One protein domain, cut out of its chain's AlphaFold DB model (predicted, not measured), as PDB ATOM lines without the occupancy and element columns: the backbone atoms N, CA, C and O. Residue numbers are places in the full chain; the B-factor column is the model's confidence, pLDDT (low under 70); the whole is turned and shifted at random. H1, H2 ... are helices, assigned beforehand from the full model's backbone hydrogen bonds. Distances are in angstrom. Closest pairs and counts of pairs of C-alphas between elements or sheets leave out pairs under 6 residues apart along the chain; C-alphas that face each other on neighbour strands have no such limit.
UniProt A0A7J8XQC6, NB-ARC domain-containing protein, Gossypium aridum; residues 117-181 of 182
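This is residues 117 to 181 of the 182 residues of the protein "NB-ARC domain-containing protein" of Gossypium aridum (UniProt A0A7J8XQC6). A small compact head of helices has one long helical arm sticking out of it. In the head H1 runs beside the first part of H3, H2 packs crosswise on residues 117 to 120 of H1 and makes a corner with H3 where Cys 150, its last residue, comes near Ala 156, and the end of H3, residues 169 to 180, with Leu 181 after it, makes the arm. The printed part has 65 residues with three named helices, in the order H1, H2, H3, and no named strand; the class is all helix. The whole is loose, with a radius of gyration of the C-alphas of 13.8 A, and elongated, spanning 44 by 23 by 21 A.

H1, residues 117 to 128, touches H2, residues 140 to 150, with its residues 117 to 120 alone. The closest C-alphas of the two are those of Trp 120 and Lys 143, 5.6 A apart, and their lines are about perpendicular, at 82 degrees. H3, residues 154 to 180, touches H1 with residues 154 to 165 alone. Their closest C-alphas are those of Tyr 123 and Gly 161, 4.5 A apart, and 26 pairs of C-alphas are within 8 A. H1 and H3 run the same way at a shallow tilt of 35.0 degrees, only just short of steep. H3 touches H2 with residues 156 to 157 alone; the closest C-alphas are those of Cys 150 and Ala 156, 5.0 A apart. The lines of H2 and H3 are only just about perpendicular, at 71 degrees. The helix packing is mostly crossed, but only just: of the three pairs, 1 is at a shallow tilt. In H1, H2 and H3 every O i to N i+4 pair is within hydrogen-bond range.

H1 begins at C-alpha 117, at (211.655, 357.869, 201.715), and measures 15.9 A to C-alpha 128. H2 begins at C-alpha 140, at (218.158, 359.355, 206.600), and measures 15.4 A to C-alpha 150. H3 is the longest helix, with 27 residues and 40.0 A from C-alpha 154 to C-alpha 180, which is at (228.153, 321.556, 207.007).

The two C-alphas farthest apart are those of Gly 152 and Leu 181, 44.4 A. Residues 169 to 181 stand free, of which 169 to 180 belong to H3; the body without them has 52 residues and spans 23 by 22 by 17 A. The link from H1 to H2 is long, with 11 residues, and that from H2 to H3 is tight, with 3. The printed part has no cut. The mean pLDDT of the printed part is 83.4, and the model's confidence is low, under 70, at residues 130 to 137 and residues 173 to 181.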
ATOM      1  N   ASN A 117     212.453 358.944 201.123       93.50
ATOM      2  CA  ASN A 117     211.655 357.869 201.715       93.50
ATOM      3  C   ASN A 117     210.945 357.045 200.642       93.50
ATOM      4  O   ASN A 117     210.905 355.823 200.754       93.50
ATOM      5  N   SER A 118     210.476 357.685 199.574       94.12
ATOM      6  CA  SER A 118     209.866 357.018 198.423       94.12
ATOM      7  C   SER A 118     210.847 356.070 197.725       94.12
ATOM      8  O   SER A 118     210.538 354.896 197.526       94.12
ATOM      9  N   CYS A 119     212.072 356.521 197.420       95.19
ATOM     10  CA  CYS A 119     213.096 355.642 196.839       95.19
ATOM     11  C   CYS A 119     213.493 354.506 197.788       95.19
ATOM     12  O   CYS A 119     213.673 353.367 197.352       95.19
ATOM     13  N   TRP A 120     213.618 354.808 199.084       93.81
ATOM     14  CA  TRP A 120     213.892 353.803 200.107       93.81
ATOM     15  C   TRP A 120     212.791 352.748 200.185       93.81
ATOM     16  O   TRP A 120     213.095 351.561 200.276       93.81
ATOM     17  N   TRP A 121     211.527 353.165 200.128       92.19
ATOM     18  CA  TRP A 121     210.380 352.269 200.178       92.19
ATOM     19  C   TRP A 121     210.400 351.272 199.016       92.19
ATOM     20  O   TRP A 121     210.349 350.071 199.270       92.19
ATOM     21  N   ILE A 122     210.596 351.746 197.780       94.31
ATOM     22  CA  ILE A 122     210.689 350.893 196.579       94.31
ATOM     23  C   ILE A 122     211.853 349.904 196.696       94.31
ATOM     24  O   ILE A 122     211.692 348.704 196.481       94.31
ATOM     25  N   TYR A 123     213.036 350.400 197.068       94.44
ATOM     26  CA  TYR A 123     214.216 349.562 197.266       94.44
ATOM     27  C   TYR A 123     213.958 348.468 198.305       94.44
ATOM     28  O   TYR A 123     214.247 347.296 198.079       94.44
ATOM     29  N   ASN A 124     213.413 348.848 199.458       91.31
ATOM     30  CA  ASN A 124     213.204 347.952 200.584       91.31
ATOM     31  C   ASN A 124     212.094 346.923 200.312       91.31
ATOM     32  O   ASN A 124     212.227 345.771 200.729       91.31
ATOM     33  N   GLU A 125     211.041 347.312 199.590       91.12
ATOM     34  CA  GLU A 125     210.034 346.387 199.063       91.12
ATOM     35  C   GLU A 125     210.700 345.316 198.189       91.12
ATOM     36  O   GLU A 125     210.536 344.127 198.467       91.12
ATOM     37  N   ALA A 126     211.542 345.719 197.229       92.06
ATOM     38  CA  ALA A 126     212.277 344.798 196.363       92.06
ATOM     39  C   ALA A 126     213.244 343.883 197.142       92.06
ATOM     40  O   ALA A 126     213.345 342.691 196.852       92.06
ATOM     41  N   VAL A 127     213.915 344.384 198.193       91.06
ATOM     42  CA  VAL A 127     214.784 343.548 199.049       91.06
ATOM     43  C   VAL A 127     213.989 342.475 199.803       91.06
ATOM     44  O   VAL A 127     214.458 341.341 199.938       91.06
ATOM     45  N   LYS A 128     212.831 342.840 200.363       85.00
ATOM     46  CA  LYS A 128     212.087 342.006 201.323       85.00
ATOM     47  C   LYS A 128     210.977 341.166 200.686       85.00
ATOM     48  O   LYS A 128     210.518 340.224 201.332       85.00
ATOM     49  N   GLY A 129     210.541 341.491 199.468       73.12
ATOM     50  CA  GLY A 129     209.421 340.834 198.780       73.12
ATOM     51  C   GLY A 129     208.061 341.043 199.458       73.12
ATOM     52  O   GLY A 129     207.133 340.281 199.221       73.12
ATOM     53  N   LYS A 130     207.949 342.017 200.373       68.88
ATOM     54  CA  LYS A 130     206.706 342.399 201.061       68.88
ATOM     55  C   LYS A 130     206.730 343.892 201.364       68.88
ATOM     56  O   LYS A 130     207.778 344.429 201.739       68.88
ATOM     57  N   LYS A 131     205.560 344.537 201.318       59.41
ATOM     58  CA  LYS A 131     205.365 345.890 201.860       59.41
ATOM     59  C   LYS A 131     205.636 345.848 203.360       59.41
ATOM     60  O   LYS A 131     204.833 345.333 204.133       59.41
ATOM     61  N   THR A 132     206.799 346.337 203.773       57.53
ATOM     62  CA  THR A 132     207.154 346.437 205.192       57.53
ATOM     63  C   THR A 132     207.077 347.886 205.644       57.53
ATOM     64  O   THR A 132     207.320 348.799 204.855       57.53
ATOM     65  N   SER A 133     206.700 348.086 206.908       57.12
ATOM     66  CA  SER A 133     206.739 349.394 207.564       57.12
ATOM     67  C   SER A 133     208.146 349.991 207.505       57.12
ATOM     68  O   SER A 133     209.124 349.259 207.338       57.12
ATOM     69  N   GLU A 134     208.255 351.310 207.682       58.31
ATOM     70  CA  GLU A 134     209.553 351.971 207.809       58.31
ATOM     71  C   GLU A 134     210.429 351.252 208.841       58.31
ATOM     72  O   GLU A 134     210.059 351.117 210.010       58.31
ATOM     73  N   ASP A 135     211.610 350.799 208.411       61.75
ATOM     74  CA  ASP A 135     212.655 350.388 209.339       61.75
ATOM     75  C   ASP A 135     213.132 351.653 210.061       61.75
ATOM     76  O   ASP A 135     214.000 352.377 209.566       61.75
ATOM     77  N   ALA A 136     212.557 351.926 211.236       60.62
ATOM     78  CA  ALA A 136     212.884 353.081 212.080       60.62
ATOM     79  C   ALA A 136     214.380 353.164 212.459       60.62
ATOM     80  O   ALA A 136     214.852 354.178 212.966       60.62
ATOM     81  N   THR A 137     215.138 352.099 212.208       69.62
ATOM     82  CA  THR A 137     216.579 351.979 212.435       69.62
ATOM     83  C   THR A 137     217.447 352.527 211.300       69.62
ATOM     84  O   THR A 137     218.650 352.696 211.505       69.62
ATOM     85  N   ILE A 138     216.901 352.801 210.108       82.50
ATOM     86  CA  ILE A 138     217.706 353.265 208.970       82.50
ATOM     87  C   ILE A 138     217.871 354.780 208.978       82.50
ATOM     88  O   ILE A 138     216.912 355.544 208.939       82.50
ATOM     89  N   SER A 139     219.133 355.212 208.982       87.62
ATOM     90  CA  SER A 139     219.502 356.625 208.947       87.62
ATOM     91  C   SER A 139     219.043 357.297 207.650       87.62
ATOM     92  O   SER A 139     219.274 356.769 206.561       87.62
ATOM     93  N   ASN A 140     218.515 358.521 207.756       89.38
ATOM     94  CA  ASN A 140     218.158 359.355 206.600       89.38
ATOM     95  C   ASN A 140     219.312 359.516 205.599       89.38
ATOM     96  O   ASN A 140     219.072 359.512 204.398       89.38
ATOM     97  N   LYS A 141     220.568 359.527 206.067       93.56
ATOM     98  CA  LYS A 141     221.752 359.589 205.194       93.56
ATOM     99  C   LYS A 141     221.830 358.422 204.205       93.56
ATOM    100  O   LYS A 141     222.305 358.591 203.090       93.56
ATOM    101  N   VAL A 142     221.374 357.234 204.607       93.31
ATOM    102  CA  VAL A 142     221.339 356.052 203.731       93.31
ATOM    103  C   VAL A 142     220.251 356.211 202.674       93.31
ATOM    104  O   VAL A 142     220.496 355.918 201.507       93.31
ATOM    105  N   LYS A 143     219.074 356.711 203.068       94.44
ATOM    106  CA  LYS A 143     217.959 356.984 202.150       94.44
ATOM    107  C   LYS A 143     218.347 358.044 201.108       94.44
ATOM    108  O   LYS A 143     218.111 357.854 199.920       94.44
ATOM    109  N   GLU A 144     219.006 359.120 201.538       95.88
ATOM    110  CA  GLU A 144     219.511 360.190 200.662       95.88
ATOM    111  C   GLU A 144     220.581 359.688 199.685       95.88
ATOM    112  O   GLU A 144     220.519 359.979 198.492       95.88
ATOM    113  N   GLU A 145     221.545 358.897 200.163       96.81
ATOM    114  CA  GLU A 145     222.585 358.317 199.307       96.81
ATOM    115  C   GLU A 145     221.997 357.321 198.296       96.81
ATOM    116  O   GLU A 145     222.409 357.304 197.136       96.81
ATOM    117  N   LEU A 146     221.000 356.525 198.695       96.12
ATOM    118  CA  LEU A 146     220.257 355.663 197.775       96.12
ATOM    119  C   LEU A 146     219.549 356.489 196.695       96.12
ATOM    120  O   LEU A 146     219.697 356.182 195.513       96.12
ATOM    121  N   MET A 147     218.824 357.543 197.087       96.44
ATOM    122  CA  MET A 147     218.135 358.432 196.148       96.44
ATOM    123  C   MET A 147     219.116 359.061 195.153       96.44
ATOM    124  O   MET A 147     218.861 359.085 193.949       96.44
ATOM    125  N   LYS A 148     220.281 359.506 195.636       97.12
ATOM    126  CA  LYS A 148     221.353 360.042 194.791       97.12
ATOM    127  C   LYS A 148     221.867 359.011 193.783       97.12
ATOM    128  O   LYS A 148     222.168 359.376 192.651       97.12
ATOM    129  N   ARG A 149     221.954 357.734 194.168       96.62
ATOM    130  CA  ARG A 149     222.399 356.643 193.283       96.62
ATOM    131  C   ARG A 149     221.355 356.229 192.253       96.62
ATOM    132  O   ARG A 149     221.739 355.933 191.128       96.62
ATOM    133  N   CYS A 150     220.067 356.204 192.604       96.62
ATOM    134  CA  CYS A 150     219.005 355.921 191.628       96.62
ATOM    135  C   CYS A 150     218.611 357.149 190.800       96.62
ATOM    136  O   CYS A 150     217.836 357.009 189.858       96.62
ATOM    137  N   GLY A 151     219.079 358.347 191.164       96.94
ATOM    138  CA  GLY A 151     218.660 359.598 190.531       96.94
ATOM    139  C   GLY A 151     217.166 359.889 190.703       96.94
ATOM    140  O   GLY A 151     216.573 360.535 189.847       96.94
ATOM    141  N   GLY A 152     216.538 359.355 191.757       96.94
ATOM    142  CA  GLY A 152     215.090 359.438 191.956       96.94
ATOM    143  C   GLY A 152     214.263 358.526 191.039       96.94
ATOM    144  O   GLY A 152     213.036 358.573 191.088       96.94
ATOM    145  N   LEU A 153     214.883 357.685 190.202       97.56
ATOM    146  CA  LEU A 153     214.156 356.796 189.294       97.56
ATOM    147  C   LEU A 153     213.607 355.569 190.053       97.56
ATOM    148  O   LEU A 153     214.401 354.804 190.613       97.56
ATOM    149  N   PRO A 154     212.280 355.322 190.032       96.44
ATOM    150  CA  PRO A 154     211.664 354.155 190.671       96.44
ATOM    151  C   PRO A 154     212.283 352.823 190.233       96.44
ATOM    152  O   PRO A 154     212.663 352.010 191.075       96.44
ATOM    153  N   GLY A 155     212.462 352.627 188.922       96.12
ATOM    154  CA  GLY A 155     213.037 351.397 188.367       96.12
ATOM    155  C   GLY A 155     214.479 351.148 188.819       96.12
ATOM    156  O   GLY A 155     214.830 350.030 189.182       96.12
ATOM    157  N   ALA A 156     215.309 352.194 188.902       97.94
ATOM    158  CA  ALA A 156     216.682 352.054 189.389       97.94
ATOM    159  C   ALA A 156     216.735 351.741 190.896       97.94
ATOM    160  O   ALA A 156     217.584 350.965 191.337       97.94
ATOM    161  N   ALA A 157     215.828 352.314 191.694       97.12
ATOM    162  CA  ALA A 157     215.705 351.978 193.113       97.12
ATOM    163  C   ALA A 157     215.306 350.504 193.314       97.12
ATOM    164  O   ALA A 157     215.922 349.819 194.131       97.12
ATOM    165  N   ARG A 158     214.333 350.018 192.529       96.62
ATOM    166  CA  ARG A 158     213.879 348.617 192.518       96.62
ATOM    167  C   ARG A 158     215.012 347.655 192.149       96.62
ATOM    168  O   ARG A 158     215.365 346.812 192.970       96.62
ATOM    169  N   MET A 159     215.681 347.894 191.020       97.50
ATOM    170  CA  MET A 159     216.815 347.084 190.551       97.50
ATOM    171  C   MET A 159     217.940 346.989 191.590       97.50
ATOM    172  O   MET A 159     218.495 345.919 191.845       97.50
ATOM    173  N   MET A 160     218.290 348.100 192.247       96.56
ATOM    174  CA  MET A 160     219.284 348.064 193.327       96.56
ATOM    175  C   MET A 160     218.833 347.199 194.515       96.56
ATOM    176  O   MET A 160     219.679 346.586 195.178       96.56
ATOM    177  N   GLY A 161     217.530 347.158 194.794       94.50
ATOM    178  CA  GLY A 161     216.927 346.303 195.812       94.50
ATOM    179  C   GLY A 161     216.984 344.821 195.441       94.50
ATOM    180  O   GLY A 161     217.457 344.012 196.242       94.50
ATOM    181  N   GLU A 162     216.623 344.463 194.211       94.25
ATOM    182  CA  GLU A 162     216.747 343.095 193.678       94.25
ATOM    183  C   GLU A 162     218.192 342.590 193.726       94.25
ATOM    184  O   GLU A 162     218.474 341.549 194.324       94.25
ATOM    185  N   ILE A 163     219.155 343.397 193.267       95.06
ATOM    186  CA  ILE A 163     220.585 343.062 193.359       95.06
ATOM    187  C   ILE A 163     221.002 342.798 194.818       95.06
ATOM    188  O   ILE A 163     221.866 341.957 195.098       95.06
ATOM    189  N   LYS A 164     220.427 343.522 195.788       92.69
ATOM    190  CA  LYS A 164     220.687 343.280 197.213       92.69
ATOM    191  C   LYS A 164     220.042 341.976 197.694       92.69
ATOM    192  O   LYS A 164     220.694 341.252 198.452       92.69
ATOM    193  N   LYS A 165     218.808 341.681 197.279       91.06
ATOM    194  CA  LYS A 165     218.096 340.423 197.568       91.06
ATOM    195  C   LYS A 165     218.926 339.224 197.109       91.06
ATOM    196  O   LYS A 165     219.174 338.321 197.911       91.06
ATOM    197  N   ASP A 166     219.463 339.266 195.894       89.81
ATOM    198  CA  ASP A 166     220.259 338.169 195.331       89.81
ATOM    199  C   ASP A 166     221.582 337.960 196.065       89.81
ATOM    200  O   ASP A 166     221.943 336.835 196.417       89.81
ATOM    201  N   LYS A 167     222.271 339.050 196.426       89.06
ATOM    202  CA  LYS A 167     223.470 338.975 197.277       89.06
ATOM    203  C   LYS A 167     223.172 338.359 198.645       89.06
ATOM    204  O   LYS A 167     223.977 337.585 199.161       89.06
ATOM    205  N   ASN A 168     222.025 338.683 199.244       86.44
ATOM    206  CA  ASN A 168     221.621 338.099 200.522       86.44
ATOM    207  C   ASN A 168     221.345 336.591 200.395       86.44
ATOM    208  O   ASN A 168     221.716 335.839 201.299       86.44
ATOM    209  N   LYS A 169     220.733 336.143 199.288       82.19
ATOM    210  CA  LYS A 169     220.539 334.714 198.987       82.19
ATOM    211  C   LYS A 169     221.889 333.997 198.862       82.19
ATOM    212  O   LYS A 169     222.125 333.046 199.601       82.19
ATOM    213  N   ALA A 170     222.804 334.503 198.031       80.38
ATOM    214  CA  ALA A 170     224.123 333.898 197.809       80.38
ATOM    215  C   ALA A 170     224.954 333.757 199.102       80.38
ATOM    216  O   ALA A 170     225.554 332.712 199.359       80.38
ATOM    217  N   ASN A 171     224.944 334.783 199.961       75.19
ATOM    218  CA  ASN A 171     225.659 334.748 201.240       75.19
ATOM    219  C   ASN A 171     225.094 333.703 202.216       75.19
ATOM    220  O   ASN A 171     225.855 333.106 202.978       75.19
ATOM    221  N   ARG A 172     223.777 333.451 202.197       71.75
ATOM    222  CA  ARG A 172     223.168 332.388 203.013       71.75
ATOM    223  C   ARG A 172     223.645 331.011 202.563       71.75
ATOM    224  O   ARG A 172     224.025 330.219 203.418       71.75
ATOM    225  N   THR A 173     223.707 330.762 201.257       66.25
ATOM    226  CA  THR A 173     224.160 329.480 200.692       66.25
ATOM    227  C   THR A 173     225.622 329.178 201.036       66.25
ATOM    228  O   THR A 173     225.966 328.050 201.394       66.25
ATOM    229  N   LEU A 174     226.490 330.197 200.993       65.81
ATOM    230  CA  LEU A 174     227.894 330.081 201.410       65.81
ATOM    231  C   LEU A 174     228.027 329.809 202.915       65.81
ATOM    232  O   LEU A 174     228.808 328.949 203.324       65.81
ATOM    233  N   SER A 175     227.232 330.497 203.741       60.03
ATOM    234  CA  SER A 175     227.220 330.279 205.190       60.03
ATOM    235  C   SER A 175     226.761 328.866 205.554       60.03
ATOM    236  O   SER A 175     227.372 328.250 206.422       60.03
ATOM    237  N   THR A 176     225.731 328.331 204.888       59.56
ATOM    238  CA  THR A 176     225.226 326.974 205.153       59.56
ATOM    239  C   THR A 176     226.223 325.891 204.752       59.56
ATOM    240  O   THR A 176     226.386 324.918 205.486       59.56
ATOM    241  N   HIS A 177     226.941 326.072 203.637       57.84
ATOM    242  CA  HIS A 177     227.991 325.136 203.226       57.84
ATOM    243  C   HIS A 177     229.188 325.135 204.183       57.84
ATOM    244  O   HIS A 177     229.732 324.071 204.462       57.84
ATOM    245  N   SER A 178     229.561 326.293 204.742       53.97
ATOM    246  CA  SER A 178     230.640 326.374 205.735       53.97
ATOM    247  C   SER A 178     230.285 325.702 207.065       53.97
ATOM    248  O   SER A 178     231.174 325.155 207.706       53.97
ATOM    249  N   THR A 179     229.014 325.719 207.486       57.25
ATOM    250  CA  THR A 179     228.551 325.008 208.695       57.25
ATOM    251  C   THR A 179     228.397 323.499 208.514       57.25
ATOM    252  O   THR A 179     228.391 322.788 209.507       57.25
ATOM    253  N   PHE A 180     228.262 322.998 207.283       50.88
ATOM    254  CA  PHE A 180     228.153 321.556 207.007       50.88
ATOM    255  C   PHE A 180     229.514 320.853 206.853       50.88
ATOM    256  O   PHE A 180     229.563 319.627 206.826       50.88
ATOM    257  N   LEU A 181     230.603 321.616 206.718       49.47
ATOM    258  CA  LEU A 181     231.973 321.112 206.553       49.47
ATOM    259  C   LEU A 181     232.830 321.232 207.829       49.47
ATOM    260  O   LEU A 181     234.026 320.948 207.773       49.47
TER     261      LEU A 181